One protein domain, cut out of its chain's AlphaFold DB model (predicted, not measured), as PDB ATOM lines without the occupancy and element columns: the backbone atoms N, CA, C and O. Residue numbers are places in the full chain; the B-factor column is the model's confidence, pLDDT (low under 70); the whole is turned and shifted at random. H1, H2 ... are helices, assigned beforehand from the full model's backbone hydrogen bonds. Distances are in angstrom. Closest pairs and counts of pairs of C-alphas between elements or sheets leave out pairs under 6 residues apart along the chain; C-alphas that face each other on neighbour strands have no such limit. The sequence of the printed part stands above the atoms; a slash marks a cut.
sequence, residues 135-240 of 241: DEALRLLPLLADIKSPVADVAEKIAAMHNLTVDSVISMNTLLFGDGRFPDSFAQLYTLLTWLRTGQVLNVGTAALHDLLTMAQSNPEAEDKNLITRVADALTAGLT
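What this domain is: This is residues 135 to 240 of the 241 residues of an uncharacterized protein of Enterobacter cancerogenus (UniProt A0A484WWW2). Read from the first residue, five helices, H2, H3, H4, H6 and H8, make an uneven row, each touching the next, and the long helix H5 is laid along one side of the row, crossing H4. The short H1 lies at one end of the model, and the short H7 is at a corner of H6 near the other end. The printed part has 106 residues with eight named helices, H1 to H8 in order, and no named strand; its class is all helix. It is only just compact, close to loose, with a radius of gyration of the C-alphas of 15.4 A, and only just elongated, spanning 46 by 31 by 19 A.

How they stand to each other: Begin at H1, residues 135 to 138, which is close to but not clearly touching H3, residues 151 to 162: the closest C-alphas, of Ala 137 and Met 161, are 7.3 A apart. H2, residues 140 to 145, forms a helical hairpin with H3, opposite ways at a shallow tilt of 32 degrees, only just short of steep; look at Leu 143 and Val 154, their closest C-alphas, 7.1 A apart. H4, residues 166 to 177, touches H3 at Val 166 and Ala 159, their closest C-alphas at 5.4 A, with a steep tilt of 68 degrees, only just short of about perpendicular. H5, residues 186 to 202, touches H4 with residues 192 to 196 alone, at a steep tilt of 64 degrees; the closest C-alphas are Leu 192 and Asn 173, 6.5 A. H6, residues 206 to 215, is the hub, touching four helices. It runs the same way as H4 at a shallow tilt of 26 degrees, closest at C-alphas 206 and 172, 5.8 A. H6 and H5 only just touch, and only at the corner, with 3 pairs of C-alphas within 8 A, the closest Gly 199 and Leu 209 at 6.7 A. H7, residues 220 to 223, touches H6 only at the corner, closest at C-alphas 222 and 215, 4.0 A. H8, residues 225 to 239, touches H6 at a steep tilt of 47 degrees, opposite ways, closest at C-alphas 231 and 208, 6.0 A. Every O i to N i+4 pair is within hydrogen-bond range in H2, H3, H4, H5, H6 and H8; H1 and H7 are too short for such a pair.

Where its parts are: Find C-alpha 135 at (-8.879, -24.234, -19.161), where H1 begins. H3 is 16.7 A long and H4 16.0 A. H5 starts at C-alpha 186, (-1.587, -35.638, -24.431), and runs 24.0 A. H6 is 14.3 A long; H8 runs 21.4 A to C-alpha 239, (6.490, -25.293, -53.594).

The domain as a whole: The C-alphas farthest apart, of Asp 135 and Lys 225, are 48.7 A apart. The printed part has no cut and no long link. Mean pLDDT of the printed part is 88.1; look for low confidence at residue 240, under 70.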
ATOM      1  N   ASP A 135      -7.858 -23.437 -19.850       89.81
ATOM      2  CA  ASP A 135      -8.879 -24.234 -19.161       89.81
ATOM      3  C   ASP A 135      -9.732 -25.051 -20.139       89.81
ATOM      4  O   ASP A 135     -10.022 -26.220 -19.883       89.81
ATOM      5  N   GLU A 136     -10.117 -24.459 -21.276       89.25
ATOM      6  CA  GLU A 136     -10.902 -25.158 -22.295       89.25
ATOM      7  C   GLU A 136     -10.069 -26.210 -23.027       89.25
ATOM      8  O   GLU A 136     -10.552 -27.314 -23.281       89.25
ATOM      9  N   ALA A 137      -8.798 -25.908 -23.295       90.88
ATOM     10  CA  ALA A 137      -7.879 -26.875 -23.876       90.88
ATOM     11  C   ALA A 137      -7.664 -28.077 -22.947       90.88
ATOM     12  O   ALA A 137      -7.691 -29.221 -23.395       90.88
ATOM     13  N   LEU A 138      -7.528 -27.850 -21.640       92.62
ATOM     14  CA  LEU A 138      -7.358 -28.920 -20.657       92.62
ATOM     15  C   LEU A 138      -8.596 -29.813 -20.519       92.62
ATOM     16  O   LEU A 138      -8.451 -30.994 -20.214       92.62
ATOM     17  N   ARG A 139      -9.797 -29.311 -20.830       91.56
ATOM     18  CA  ARG A 139     -11.015 -30.140 -20.918       91.56
ATOM     19  C   ARG A 139     -11.001 -31.124 -22.086       91.56
ATOM     20  O   ARG A 139     -11.866 -31.993 -22.128       91.56
ATOM     21  N   LEU A 140     -10.070 -31.006 -23.034       91.69
ATOM     22  CA  LEU A 140      -9.878 -32.025 -24.063       91.69
ATOM     23  C   LEU A 140      -9.323 -33.324 -23.464       91.69
ATOM     24  O   LEU A 140      -9.730 -34.395 -23.890       91.69
ATOM     25  N   LEU A 141      -8.414 -33.250 -22.488       93.00
ATOM     26  CA  LEU A 141      -7.673 -34.433 -22.033       93.00
ATOM     27  C   LEU A 141      -8.573 -35.527 -21.430       93.00
ATOM     28  O   LEU A 141      -8.405 -36.685 -21.804       93.00
ATOM     29  N   PRO A 142      -9.587 -35.206 -20.601       91.12
ATOM     30  CA  PRO A 142     -10.547 -36.210 -20.154       91.12
ATOM     31  C   PRO A 142     -11.394 -36.793 -21.293       91.12
ATOM     32  O   PRO A 142     -11.765 -37.959 -21.224       91.12
ATOM     33  N   LEU A 143     -11.696 -36.007 -22.337       89.94
ATOM     34  CA  LEU A 143     -12.444 -36.491 -23.507       89.94
ATOM     35  C   LEU A 143     -11.618 -37.479 -24.333       89.94
ATOM     36  O   LEU A 143     -12.179 -38.439 -24.848       89.94
ATOM     37  N   LEU A 144     -10.303 -37.250 -24.434       88.19
ATOM     38  CA  LEU A 144      -9.357 -38.172 -25.069       88.19
ATOM     39  C   LEU A 144      -9.259 -39.489 -24.299       88.19
ATOM     40  O   LEU A 144      -9.304 -40.559 -24.895       88.19
ATOM     41  N   ALA A 145      -9.176 -39.410 -22.971       84.75
ATOM     42  CA  ALA A 145      -9.093 -40.588 -22.116       84.75
ATOM     43  C   ALA A 145     -10.406 -41.402 -22.063       84.75
ATOM     44  O   ALA A 145     -10.389 -42.572 -21.676       84.75
ATOM     45  N   ASP A 146     -11.549 -40.816 -22.443       85.88
ATOM     46  CA  ASP A 146     -12.835 -41.515 -22.480       85.88
ATOM     47  C   ASP A 146     -13.055 -42.248 -23.812       85.88
ATOM     48  O   ASP A 146     -13.415 -41.661 -24.833       85.88
ATOM     49  N   ILE A 147     -12.935 -43.577 -23.763       77.50
ATOM     50  CA  ILE A 147     -13.153 -44.499 -24.890       77.50
ATOM     51  C   ILE A 147     -14.578 -44.387 -25.471       77.50
ATOM     52  O   ILE A 147     -14.819 -44.794 -26.608       77.50
ATOM     53  N   LYS A 148     -15.547 -43.864 -24.708       81.25
ATOM     54  CA  LYS A 148     -16.936 -43.706 -25.164       81.25
ATOM     55  C   LYS A 148     -17.176 -42.412 -25.938       81.25
ATOM     56  O   LYS A 148     -18.248 -42.280 -26.533       81.25
ATOM     57  N   SER A 149     -16.228 -41.477 -25.930       81.75
ATOM     58  CA  SER A 149     -16.356 -40.215 -26.657       81.75
ATOM     59  C   SER A 149     -16.481 -40.472 -28.163       81.75
ATOM     60  O   SER A 149     -15.656 -41.195 -28.732       81.75
ATOM     61  N   PRO A 150     -17.476 -39.881 -28.850       82.88
ATOM     62  CA  PRO A 150     -17.564 -39.978 -30.298       82.88
ATOM     63  C   PRO A 150     -16.325 -39.370 -30.961       82.88
ATOM     64  O   PRO A 150     -15.957 -38.225 -30.701       82.88
ATOM     65  N   VAL A 151     -15.707 -40.127 -31.869       82.25
ATOM     66  CA  VAL A 151     -14.525 -39.704 -32.640       82.25
ATOM     67  C   VAL A 151     -14.739 -38.356 -33.345       82.25
ATOM     68  O   VAL A 151     -13.829 -37.529 -33.384       82.25
ATOM     69  N   ALA A 152     -15.945 -38.117 -33.868       84.31
ATOM     70  CA  ALA A 152     -16.299 -36.867 -34.536       84.31
ATOM     71  C   ALA A 152     -16.194 -35.656 -33.592       84.31
ATOM     72  O   ALA A 152     -15.525 -34.683 -33.930       84.31
ATOM     73  N   ASP A 153     -16.755 -35.754 -32.385       86.31
ATOM     74  CA  ASP A 153     -16.764 -34.666 -31.399       86.31
ATOM     75  C   ASP A 153     -15.339 -34.303 -30.951       86.31
ATOM     76  O   ASP A 153     -14.981 -33.129 -30.813       86.31
ATOM     77  N   VAL A 154     -14.488 -35.317 -30.758       88.81
ATOM     78  CA  VAL A 154     -13.075 -35.123 -30.399       88.81
ATOM     79  C   VAL A 154     -12.313 -34.453 -31.545       88.81
ATOM     80  O   VAL A 154     -11.550 -33.508 -31.316       88.81
ATOM     81  N   ALA A 155     -12.535 -34.901 -32.783       90.75
ATOM     82  CA  ALA A 155     -11.910 -34.326 -33.969       90.75
ATOM     83  C   ALA A 155     -12.325 -32.864 -34.189       90.75
ATOM     84  O   ALA A 155     -11.462 -32.023 -34.447       90.75
ATOM     85  N   GLU A 156     -13.613 -32.547 -34.039       91.50
ATOM     86  CA  GLU A 156     -14.145 -31.182 -34.111       91.50
ATOM     87  C   GLU A 156     -13.483 -30.269 -33.086       91.50
ATOM     88  O   GLU A 156     -13.029 -29.170 -33.422       91.50
ATOM     89  N   LYS A 157     -13.351 -30.743 -31.844       91.19
ATOM     90  CA  LYS A 157     -12.729 -29.959 -30.780       91.19
ATOM     91  C   LYS A 157     -11.253 -29.683 -31.071       91.19
ATOM     92  O   LYS A 157     -10.822 -28.533 -30.982       91.19
ATOM     93  N   ILE A 158     -10.485 -30.703 -31.468       92.25
ATOM     94  CA  ILE A 158      -9.072 -30.548 -31.860       92.25
ATOM     95  C   ILE A 158      -8.939 -29.575 -33.036       92.25
ATOM     96  O   ILE A 158      -8.079 -28.691 -33.007       92.25
ATOM     97  N   ALA A 159      -9.793 -29.717 -34.051       92.38
ATOM     98  CA  ALA A 159      -9.783 -28.869 -35.233       92.38
ATOM     99  C   ALA A 159     -10.025 -27.396 -34.873       92.38
ATOM    100  O   ALA A 159      -9.241 -26.529 -35.267       92.38
ATOM    101  N   ALA A 160     -11.036 -27.122 -34.045       91.50
ATOM    102  CA  ALA A 160     -11.356 -25.776 -33.581       91.50
ATOM    103  C   ALA A 160     -10.218 -25.140 -32.760       91.50
ATOM    104  O   ALA A 160      -9.862 -23.985 -32.989       91.50
ATOM    105  N   MET A 161      -9.593 -25.891 -31.844       92.38
ATOM    106  CA  MET A 161      -8.516 -25.371 -30.979       92.38
ATOM    107  C   MET A 161      -7.211 -25.048 -31.715       92.38
ATOM    108  O   MET A 161      -6.367 -24.317 -31.188       92.38
ATOM    109  N   HIS A 162      -7.020 -25.610 -32.909       89.88
ATOM    110  CA  HIS A 162      -5.786 -25.477 -33.680       89.88
ATOM    111  C   HIS A 162      -5.980 -24.840 -35.062       89.88
ATOM    112  O   HIS A 162      -5.025 -24.804 -35.836       89.88
ATOM    113  N   ASN A 163      -7.174 -24.313 -35.366       89.31
ATOM    114  CA  ASN A 163      -7.536 -23.784 -36.687       89.31
ATOM    115  C   ASN A 163      -7.235 -24.778 -37.827       89.31
ATOM    116  O   ASN A 163      -6.647 -24.423 -38.849       89.31
ATOM    117  N   LEU A 164      -7.616 -26.038 -37.631       90.81
ATOM    118  CA  LEU A 164      -7.484 -27.114 -38.616       90.81
ATOM    119  C   LEU A 164      -8.858 -27.488 -39.180       90.81
ATOM    120  O   LEU A 164      -9.892 -27.075 -38.660       90.81
ATOM    121  N   THR A 165      -8.879 -28.301 -40.236       90.75
ATOM    122  CA  THR A 165     -10.123 -28.909 -40.728       90.75
ATOM    123  C   THR A 165     -10.342 -30.266 -40.066       90.75
ATOM    124  O   THR A 165      -9.384 -31.010 -39.840       90.75
ATOM    125  N   VAL A 166     -11.599 -30.618 -39.793       92.50
ATOM    126  CA  VAL A 166     -11.968 -31.912 -39.189       92.50
ATOM    127  C   VAL A 166     -11.457 -33.078 -40.042       92.50
ATOM    128  O   VAL A 166     -10.826 -33.992 -39.517       92.50
ATOM    129  N   ASP A 167     -11.607 -32.984 -41.365       91.00
ATOM    130  CA  ASP A 167     -11.132 -34.000 -42.313       91.00
ATOM    131  C   ASP A 167      -9.621 -34.244 -42.212       91.00
ATOM    132  O   ASP A 167      -9.171 -35.391 -42.280       91.00
ATOM    133  N   SER A 168      -8.824 -33.183 -42.018       89.12
ATOM    134  CA  SER A 168      -7.370 -33.319 -41.860       89.12
ATOM    135  C   SER A 168      -7.008 -34.065 -40.576       89.12
ATOM    136  O   SER A 168      -6.148 -34.948 -40.603       89.12
ATOM    137  N   VAL A 169      -7.714 -33.768 -39.477       92.31
ATOM    138  CA  VAL A 169      -7.527 -34.420 -38.177       92.31
ATOM    139  C   VAL A 169      -7.904 -35.895 -38.269       92.31
ATOM    140  O   VAL A 169      -7.088 -36.736 -37.906       92.31
ATOM    141  N   ILE A 170      -9.081 -36.224 -38.812       91.81
ATOM    142  CA  ILE A 170      -9.550 -37.612 -38.956       91.81
ATOM    143  C   ILE A 170      -8.616 -38.417 -39.864       91.81
ATOM    144  O   ILE A 170      -8.220 -39.526 -39.506       91.81
ATOM    145  N   SER A 171      -8.223 -37.860 -41.012       90.06
ATOM    146  CA  SER A 171      -7.351 -38.555 -41.966       90.06
ATOM    147  C   SER A 171      -5.982 -38.857 -41.355       90.06
ATOM    148  O   SER A 171      -5.487 -39.977 -41.463       90.06
ATOM    149  N   MET A 172      -5.368 -37.872 -40.689       91.38
ATOM    150  CA  MET A 172      -4.071 -38.066 -40.034       91.38
ATOM    151  C   MET A 172      -4.172 -39.007 -38.835       91.38
ATOM    152  O   MET A 172      -3.301 -39.845 -38.622       91.38
ATOM    153  N   ASN A 173      -5.247 -38.902 -38.063       91.75
ATOM    154  CA  ASN A 173      -5.497 -39.804 -36.954       91.75
ATOM    155  C   ASN A 173      -5.604 -41.260 -37.429       91.75
ATOM    156  O   ASN A 173      -4.946 -42.135 -36.878       91.75
ATOM    157  N   THR A 174      -6.376 -41.500 -38.489       90.56
ATOM    158  CA  THR A 174      -6.541 -42.830 -39.087       90.56
ATOM    159  C   THR A 174      -5.202 -43.395 -39.552       90.56
ATOM    160  O   THR A 174      -4.908 -44.563 -39.316       90.56
ATOM    161  N   LEU A 175      -4.350 -42.549 -40.140       88.19
ATOM    162  CA  LEU A 175      -3.000 -42.934 -40.539       88.19
ATOM    163  C   LEU A 175      -2.124 -43.361 -39.344       88.19
ATOM    164  O   LEU A 175      -1.375 -44.328 -39.453       88.19
ATOM    165  N   LEU A 176      -2.181 -42.635 -38.225       89.19
ATOM    166  CA  LEU A 176      -1.286 -42.855 -37.083       89.19
ATOM    167  C   LEU A 176      -1.774 -43.936 -36.114       89.19
ATOM    168  O   LEU A 176      -0.959 -44.664 -35.550       89.19
ATOM    169  N   PHE A 177      -3.086 -44.028 -35.898       88.44
ATOM    170  CA  PHE A 177      -3.685 -44.856 -34.849       88.44
ATOM    171  C   PHE A 177      -4.642 -45.927 -35.388       88.44
ATOM    172  O   PHE A 177      -4.994 -46.848 -34.648       88.44
ATOM    173  N   GLY A 178      -5.018 -45.857 -36.667       85.38
ATOM    174  CA  GLY A 178      -5.996 -46.741 -37.300       85.38
ATOM    175  C   GLY A 178      -7.442 -46.255 -37.171       85.38
ATOM    176  O   GLY A 178      -7.749 -45.304 -36.449       85.38
ATOM    177  N   ASP A 179      -8.344 -46.931 -37.883       81.50
ATOM    178  CA  ASP A 179      -9.771 -46.605 -37.892       81.50
ATOM    179  C   ASP A 179     -10.404 -46.735 -36.499       81.50
ATOM    180  O   ASP A 179     -10.211 -47.723 -35.786       81.50
ATOM    181  N   GLY A 180     -11.200 -45.733 -36.119       74.56
ATOM    182  CA  GLY A 180     -11.989 -45.741 -34.883       74.56
ATOM    183  C   GLY A 180     -11.189 -45.594 -33.585       74.56
ATOM    184  O   GLY A 180     -11.779 -45.663 -32.509       74.56
ATOM    185  N   ARG A 181      -9.871 -45.379 -33.657       81.12
ATOM    186  CA  ARG A 181      -9.019 -45.075 -32.499       81.12
ATOM    187  C   ARG A 181      -8.649 -43.607 -32.512       81.12
ATOM    188  O   ARG A 181      -8.391 -43.073 -33.578       81.12
ATOM    189  N   PHE A 182      -8.610 -42.968 -31.351       86.62
ATOM    190  CA  PHE A 182      -8.147 -41.590 -31.187       86.62
ATOM    191  C   PHE A 182      -7.054 -41.537 -30.115       86.62
ATOM    192  O   PHE A 182      -6.915 -42.509 -29.367       86.62
ATOM    193  N   PRO A 183      -6.273 -40.442 -30.033       90.75
ATOM    194  CA  PRO A 183      -5.308 -40.268 -28.963       90.75
ATOM    195  C   PRO A 183      -5.996 -40.384 -27.606       90.75
ATOM    196  O   PRO A 183      -7.003 -39.720 -27.384       90.75
ATOM    197  N   ASP A 184      -5.435 -41.184 -26.705       92.06
ATOM    198  CA  ASP A 184      -5.960 -41.380 -25.342       92.06
ATOM    199  C   ASP A 184      -5.322 -40.443 -24.298       92.06
ATOM    200  O   ASP A 184      -5.750 -40.370 -23.149       92.06
ATOM    201  N   SER A 185      -4.275 -39.728 -24.705       94.75
ATOM    202  CA  SER A 185      -3.397 -38.951 -23.836       94.75
ATOM    203  C   SER A 185      -2.789 -37.771 -24.592       94.75
ATOM    204  O   SER A 185      -2.733 -37.738 -25.830       94.75
ATOM    205  N   PHE A 186      -2.278 -36.787 -23.850       96.44
ATOM    206  CA  PHE A 186      -1.587 -35.638 -24.431       96.44
ATOM    207  C   PHE A 186      -0.369 -36.050 -25.272       96.44
ATOM    208  O   PHE A 186      -0.151 -35.472 -26.335       96.44
ATOM    209  N   ALA A 187       0.419 -37.044 -24.850       96.31
ATOM    210  CA  ALA A 187       1.585 -37.514 -25.601       96.31
ATOM    211  C   ALA A 187       1.217 -37.976 -27.027       96.31
ATOM    212  O   ALA A 187       1.873 -37.601 -28.011       96.31
ATOM    213  N   GLN A 188       0.122 -38.728 -27.158       95.31
ATOM    214  CA  GLN A 188      -0.398 -39.166 -28.454       95.31
ATOM    215  C   GLN A 188      -1.012 -37.999 -29.242       95.31
ATOM    216  O   GLN A 188      -0.730 -37.849 -30.435       95.31
ATOM    217  N   LEU A 189      -1.760 -37.105 -28.582       95.44
ATOM    218  CA  LEU A 189      -2.284 -35.887 -29.210       95.44
ATOM    219  C   LEU A 189      -1.149 -35.032 -29.787       95.44
ATOM    220  O   LEU A 189      -1.229 -34.543 -30.911       95.44
ATOM    221  N   TYR A 190      -0.066 -34.855 -29.036       95.50
ATOM    222  CA  TYR A 190       1.083 -34.070 -29.467       95.50
ATOM    223  C   TYR A 190       1.764 -34.683 -30.695       95.50
ATOM    224  O   TYR A 190       2.231 -33.951 -31.572       95.50
ATOM    225  N   THR A 191       1.778 -36.015 -30.791       94.25
ATOM    226  CA  THR A 191       2.249 -36.733 -31.983       94.25
ATOM    227  C   THR A 191       1.368 -36.410 -33.187       94.25
ATOM    228  O   THR A 191       1.885 -35.962 -34.210       94.25
ATOM    229  N   LEU A 192       0.043 -36.518 -33.044       94.50
ATOM    230  CA  LEU A 192      -0.920 -36.149 -34.086       94.50
ATOM    231  C   LEU A 192      -0.727 -34.701 -34.565       94.50
ATOM    232  O   LEU A 192      -0.602 -34.441 -35.762       94.50
ATOM    233  N   LEU A 193      -0.636 -33.752 -33.630       94.44
ATOM    234  CA  LEU A 193      -0.449 -32.333 -33.942       94.44
ATOM    235  C   LEU A 193       0.896 -32.055 -34.616       94.44
ATOM    236  O   LEU A 193       0.978 -31.195 -35.492       94.44
ATOM    237  N   THR A 194       1.952 -32.767 -34.223       93.06
ATOM    238  CA  THR A 194       3.264 -32.673 -34.876       93.06
ATOM    239  C   THR A 194       3.167 -33.080 -36.341       93.06
ATOM    240  O   THR A 194       3.624 -32.332 -37.199       93.06
ATOM    241  N   TRP A 195       2.519 -34.205 -36.646       93.06
ATOM    242  CA  TRP A 195       2.330 -34.654 -38.026       93.06
ATOM    243  C   TRP A 195       1.494 -33.680 -38.860       93.06
ATOM    244  O   TRP A 195       1.876 -33.352 -39.983       93.06
ATOM    245  N   LEU A 196       0.405 -33.151 -38.292       92.44
ATOM    246  CA  LEU A 196      -0.430 -32.144 -38.955       92.44
ATOM    247  C   LEU A 196       0.371 -30.877 -39.292       92.44
ATOM    248  O   LEU A 196       0.308 -30.383 -40.417       92.44
ATOM    249  N   ARG A 197       1.190 -30.390 -38.354       91.19
ATOM    250  CA  ARG A 197       2.067 -29.229 -38.576       91.19
ATOM    251  C   ARG A 197       3.148 -29.508 -39.611       91.19
ATOM    252  O   ARG A 197       3.425 -28.640 -40.427       91.19
ATOM    253  N   THR A 198       3.742 -30.700 -39.607       90.00
ATOM    254  CA  THR A 198       4.718 -31.099 -40.631       90.00
ATOM    255  C   THR A 198       4.088 -31.067 -42.023       90.00
ATOM    256  O   THR A 198       4.692 -30.529 -42.945       90.00
ATOM    257  N   GLY A 199       2.848 -31.549 -42.167       87.88
ATOM    258  CA  GLY A 199       2.100 -31.463 -43.426       87.88
ATOM    259  C   GLY A 199       1.867 -30.025 -43.874       87.88
ATOM    260  O   GLY A 199       2.111 -29.697 -45.030       87.88
ATOM    261  N   GLN A 200       1.489 -29.143 -42.946       88.44
ATOM    262  CA  GLN A 200       1.329 -27.714 -43.228       88.44
ATOM    263  C   GLN A 200       2.643 -27.041 -43.643       88.44
ATOM    264  O   GLN A 200       2.652 -26.273 -44.597       88.44
ATOM    265  N   VAL A 201       3.756 -27.341 -42.962       88.25
ATOM    266  CA  VAL A 201       5.084 -26.781 -43.275       88.25
ATOM    267  C   VAL A 201       5.571 -27.229 -44.650       88.25
ATOM    268  O   VAL A 201       6.157 -26.439 -45.381       88.25
ATOM    269  N   LEU A 202       5.320 -28.488 -45.006       86.25
ATOM    270  CA  LEU A 202       5.669 -29.039 -46.313       86.25
ATOM    271  C   LEU A 202       4.629 -28.707 -47.397       86.25
ATOM    272  O   LEU A 202       4.861 -29.009 -48.563       86.25
ATOM    273  N   ASN A 203       3.500 -28.094 -47.026       86.56
ATOM    274  CA  ASN A 203       2.350 -27.835 -47.891       86.56
ATOM    275  C   ASN A 203       1.836 -29.095 -48.618       86.56
ATOM    276  O   ASN A 203       1.479 -29.064 -49.796       86.56
ATOM    277  N   VAL A 204       1.807 -30.224 -47.904       87.06
ATOM    278  CA  VAL A 204       1.355 -31.517 -48.428       87.06
ATOM    279  C   VAL A 204       0.258 -32.134 -47.563       87.06
ATOM    280  O   VAL A 204       0.163 -31.895 -46.361       87.06
ATOM    281  N   GLY A 205      -0.585 -32.956 -48.190       85.50
ATOM    282  CA  GLY A 205      -1.637 -33.700 -47.500       85.50
ATOM    283  C   GLY A 205      -1.134 -34.964 -46.794       85.50
ATOM    284  O   GLY A 205      -0.011 -35.423 -47.005       85.50
ATOM    285  N   THR A 206      -2.016 -35.579 -46.006       84.25
ATOM    286  CA  THR A 206      -1.756 -36.809 -45.236       84.25
ATOM    287  C   THR A 206      -1.223 -37.966 -46.088       84.25
ATOM    288  O   THR A 206      -0.325 -38.675 -45.648       84.25
ATOM    289  N   ALA A 207      -1.711 -38.129 -47.323       84.75
ATOM    290  CA  ALA A 207      -1.249 -39.185 -48.229       84.75
ATOM    291  C   ALA A 207       0.235 -39.034 -48.612       84.75
ATOM    292  O   ALA A 207       0.974 -40.010 -48.614       84.75
ATOM    293  N   ALA A 208       0.699 -37.807 -48.863       85.38
ATOM    294  CA  ALA A 208       2.101 -37.551 -49.188       85.38
ATOM    295  C   ALA A 208       3.018 -37.738 -47.967       85.38
ATOM    296  O   ALA A 208       4.144 -38.201 -48.109       85.38
ATOM    297  N   LEU A 209       2.533 -37.417 -46.762       86.06
ATOM    298  CA  LEU A 209       3.246 -37.721 -45.518       86.06
ATOM    299  C   LEU A 209       3.347 -39.229 -45.262       86.06
ATOM    300  O   LEU A 209       4.387 -39.690 -44.797       86.06
ATOM    301  N   HIS A 210       2.296 -39.989 -45.577       86.25
ATOM    302  CA  HIS A 210       2.338 -41.448 -45.525       86.25
ATOM    303  C   HIS A 210       3.351 -42.008 -46.523       86.25
ATOM    304  O   HIS A 210       4.210 -42.789 -46.131       86.25
ATOM    305  N   ASP A 211       3.312 -41.551 -47.775       87.31
ATOM    306  CA  ASP A 211       4.256 -41.982 -48.805       87.31
ATOM    307  C   ASP A 211       5.715 -41.645 -48.416       87.31
ATOM    308  O   ASP A 211       6.608 -42.477 -48.577       87.31
ATOM    309  N   LEU A 212       5.961 -40.475 -47.808       87.00
ATOM    310  CA  LEU A 212       7.267 -40.109 -47.237       87.00
ATOM    311  C   LEU A 212       7.698 -41.027 -46.086       87.00
ATOM    312  O   LEU A 212       8.871 -41.387 -45.994       87.00
ATOM    313  N   LEU A 213       6.770 -41.404 -45.203       86.06
ATOM    314  CA  LEU A 213       7.044 -42.351 -44.124       86.06
ATOM    315  C   LEU A 213       7.400 -43.731 -44.686       86.06
ATOM    316  O   LEU A 213       8.333 -44.354 -44.190       86.06
ATOM    317  N   THR A 214       6.698 -44.183 -45.725       85.88
ATOM    318  CA  THR A 214       6.988 -45.439 -46.429       85.88
ATOM    319  C   THR A 214       8.377 -45.402 -47.065       85.88
ATOM    320  O   THR A 214       9.148 -46.334 -46.870       85.88
ATOM    321  N   MET A 215       8.761 -44.293 -47.712       88.06
ATOM    322  CA  MET A 215      10.118 -44.104 -48.255       88.06
ATOM    323  C   MET A 215      11.229 -44.120 -47.191       88.06
ATOM    324  O   MET A 215      12.379 -44.408 -47.510       88.06
ATOM    325  N   ALA A 216      10.921 -43.795 -45.934       86.75
ATOM    326  CA  ALA A 216      11.897 -43.818 -44.845       86.75
ATOM    327  C   ALA A 216      12.140 -45.228 -44.270       86.75
ATOM    328  O   ALA A 216      13.039 -45.411 -43.444       86.75
ATOM    329  N   GLN A 217      11.342 -46.225 -44.664       87.50
ATOM    330  CA  GLN A 217      11.472 -47.600 -44.188       87.50
ATOM    331  C   GLN A 217      12.586 -48.337 -44.940       87.50
ATOM    332  O   GLN A 217      12.833 -48.109 -46.117       87.50
ATOM    333  N   SER A 218      13.261 -49.272 -44.273       80.62
ATOM    334  CA  SER A 218      14.284 -50.121 -44.902       80.62
ATOM    335  C   SER A 218      13.659 -51.353 -45.572       80.62
ATOM    336  O   SER A 218      14.001 -52.485 -45.227       80.62
ATOM    337  N   ASN A 219      12.695 -51.152 -46.475       84.31
ATOM    338  CA  ASN A 219      12.010 -52.231 -47.194       84.31
ATOM    339  C   ASN A 219      11.984 -51.981 -48.720       84.31
ATOM    340  O   ASN A 219      12.246 -50.866 -49.160       84.31
ATOM    341  N   PRO A 220      11.681 -53.002 -49.546       81.88
ATOM    342  CA  PRO A 220      11.668 -52.845 -51.005       81.88
ATOM    343  C   PRO A 220      10.610 -51.857 -51.519       81.88
ATOM    344  O   PRO A 220      10.780 -51.285 -52.590       81.88
ATOM    345  N   GLU A 221       9.525 -51.656 -50.767       79.69
ATOM    346  CA  GLU A 221       8.455 -50.715 -51.122       79.69
ATOM    347  C   GLU A 221       8.928 -49.257 -51.042       79.69
ATOM    348  O   GLU A 221       8.463 -48.421 -51.813       79.69
ATOM    349  N   ALA A 222       9.906 -48.961 -50.179       80.44
ATOM    350  CA  ALA A 222      10.518 -47.643 -50.050       80.44
ATOM    351  C   ALA A 222      11.273 -47.188 -51.313       80.44
ATOM    352  O   ALA A 222      11.400 -45.989 -51.560       80.44
ATOM    353  N   GLU A 223      11.752 -48.137 -52.125       84.56
ATOM    354  CA  GLU A 223      12.480 -47.877 -53.374       84.56
ATOM    355  C   GLU A 223      11.583 -47.983 -54.623       84.56
ATOM    356  O   GLU A 223      12.074 -47.909 -55.755       84.56
ATOM    357  N   ASP A 224      10.261 -48.137 -54.456       89.50
ATOM    358  CA  ASP A 224       9.332 -48.198 -55.585       89.50
ATOM    359  C   ASP A 224       9.376 -46.883 -56.384       89.50
ATOM    360  O   ASP A 224       9.116 -45.784 -55.885       89.50
ATOM    361  N   LYS A 225       9.679 -46.995 -57.680       88.62
ATOM    362  CA  LYS A 225       9.792 -45.846 -58.583       88.62
ATOM    363  C   LYS A 225       8.512 -45.002 -58.626       88.62
ATOM    364  O   LYS A 225       8.600 -43.780 -58.690       88.62
ATOM    365  N   ASN A 226       7.336 -45.629 -58.588       90.56
ATOM    366  CA  ASN A 226       6.054 -44.931 -58.584       90.56
ATOM    367  C   ASN A 226       5.827 -44.184 -57.267       90.56
ATOM    368  O   ASN A 226       5.272 -43.089 -57.295       90.56
ATOM    369  N   LEU A 227       6.258 -44.750 -56.133       88.38
ATOM    370  CA  LEU A 227       6.214 -44.073 -54.834       88.38
ATOM    371  C   LEU A 227       7.076 -42.805 -54.861       88.38
ATOM    372  O   LEU A 227       6.581 -41.719 -54.562       88.38
ATOM    373  N   ILE A 228       8.325 -42.928 -55.316       88.44
ATOM    374  CA  ILE A 228       9.258 -41.798 -55.430       88.44
ATOM    375  C   ILE A 228       8.684 -40.703 -56.339       88.44
ATOM    376  O   ILE A 228       8.740 -39.524 -55.991       88.44
ATOM    377  N   THR A 229       8.105 -41.071 -57.490       89.81
ATOM    378  CA  THR A 229       7.473 -40.101 -58.399       89.81
ATOM    379  C   THR A 229       6.291 -39.386 -57.741       89.81
ATOM    380  O   THR A 229       6.252 -38.160 -57.774       89.81
ATOM    381  N   ARG A 230       5.376 -40.108 -57.073       89.12
ATOM    382  CA  ARG A 230       4.236 -39.482 -56.374       89.12
ATOM    383  C   ARG A 230       4.682 -38.489 -55.302       89.12
ATOM    384  O   ARG A 230       4.120 -37.399 -55.213       89.12
ATOM    385  N   VAL A 231       5.694 -38.845 -54.511       88.00
ATOM    386  CA  VAL A 231       6.246 -37.963 -53.472       88.00
ATOM    387  C   VAL A 231       6.904 -36.731 -54.085       88.00
ATOM    388  O   VAL A 231       6.656 -35.616 -53.623       88.00
ATOM    389  N   ALA A 232       7.709 -36.907 -55.135       87.94
ATOM    390  CA  ALA A 232       8.364 -35.799 -55.823       87.94
ATOM    391  C   ALA A 232       7.343 -34.814 -56.413       87.94
ATOM    392  O   ALA A 232       7.492 -33.601 -56.237       87.94
ATOM    393  N   ASP A 233       6.281 -35.323 -57.043       89.19
ATOM    394  CA  ASP A 233       5.204 -34.505 -57.603       89.19
ATOM    395  C   ASP A 233       4.447 -33.748 -56.502       89.19
ATOM    396  O   ASP A 233       4.208 -32.546 -56.627       89.19
ATOM    397  N   ALA A 234       4.123 -34.417 -55.388       86.50
ATOM    398  CA  ALA A 234       3.426 -33.809 -54.256       86.50
ATOM    399  C   ALA A 234       4.246 -32.693 -53.585       86.50
ATOM    400  O   ALA A 234       3.709 -31.619 -53.308       86.50
ATOM    401  N   LEU A 235       5.544 -32.916 -53.362       86.94
ATOM    402  CA  LEU A 235       6.445 -31.909 -52.789       86.94
ATOM    403  C   LEU A 235       6.663 -30.731 -53.745       86.94
ATOM    404  O   LEU A 235       6.647 -29.578 -53.318       86.94
ATOM    405  N   THR A 236       6.819 -31.003 -55.043       88.38
ATOM    406  CA  THR A 236       6.997 -29.954 -56.057       88.38
ATOM    407  C   THR A 236       5.739 -29.097 -56.184       88.38
ATOM    408  O   THR A 236       5.834 -27.872 -56.220       88.38
ATOM    409  N   ALA A 237       4.553 -29.713 -56.175       86.31
ATOM    410  CA  ALA A 237       3.289 -28.982 -56.158       86.31
ATOM    411  C   ALA A 237       3.168 -28.072 -54.920       86.31
ATOM    412  O   ALA A 237       2.692 -26.940 -55.038       86.31
ATOM    413  N   GLY A 238       3.657 -28.528 -53.761       78.00
ATOM    414  CA  GLY A 238       3.692 -27.757 -52.515       78.00
ATOM    415  C   GLY A 238       4.555 -26.489 -52.572       78.00
ATOM    416  O   GLY A 238       4.218 -25.511 -51.911       78.00
ATOM    417  N   LEU A 239       5.612 -26.463 -53.397       79.19
ATOM    418  CA  LEU A 239       6.490 -25.293 -53.594       79.19
ATOM    419  C   LEU A 239       5.878 -24.204 -54.491       79.19
ATOM    420  O   LEU A 239       6.351 -23.069 -54.497       79.19
ATOM    421  N   THR A 240       4.873 -24.559 -55.292       66.25
ATOM    422  CA  THR A 240       4.283 -23.674 -56.316       66.25
ATOM    423  C   THR A 240       3.029 -22.921 -55.857       66.25
ATOM    424  O   THR A 240       2.399 -22.242 -56.668       66.25
TER     425      THR A 240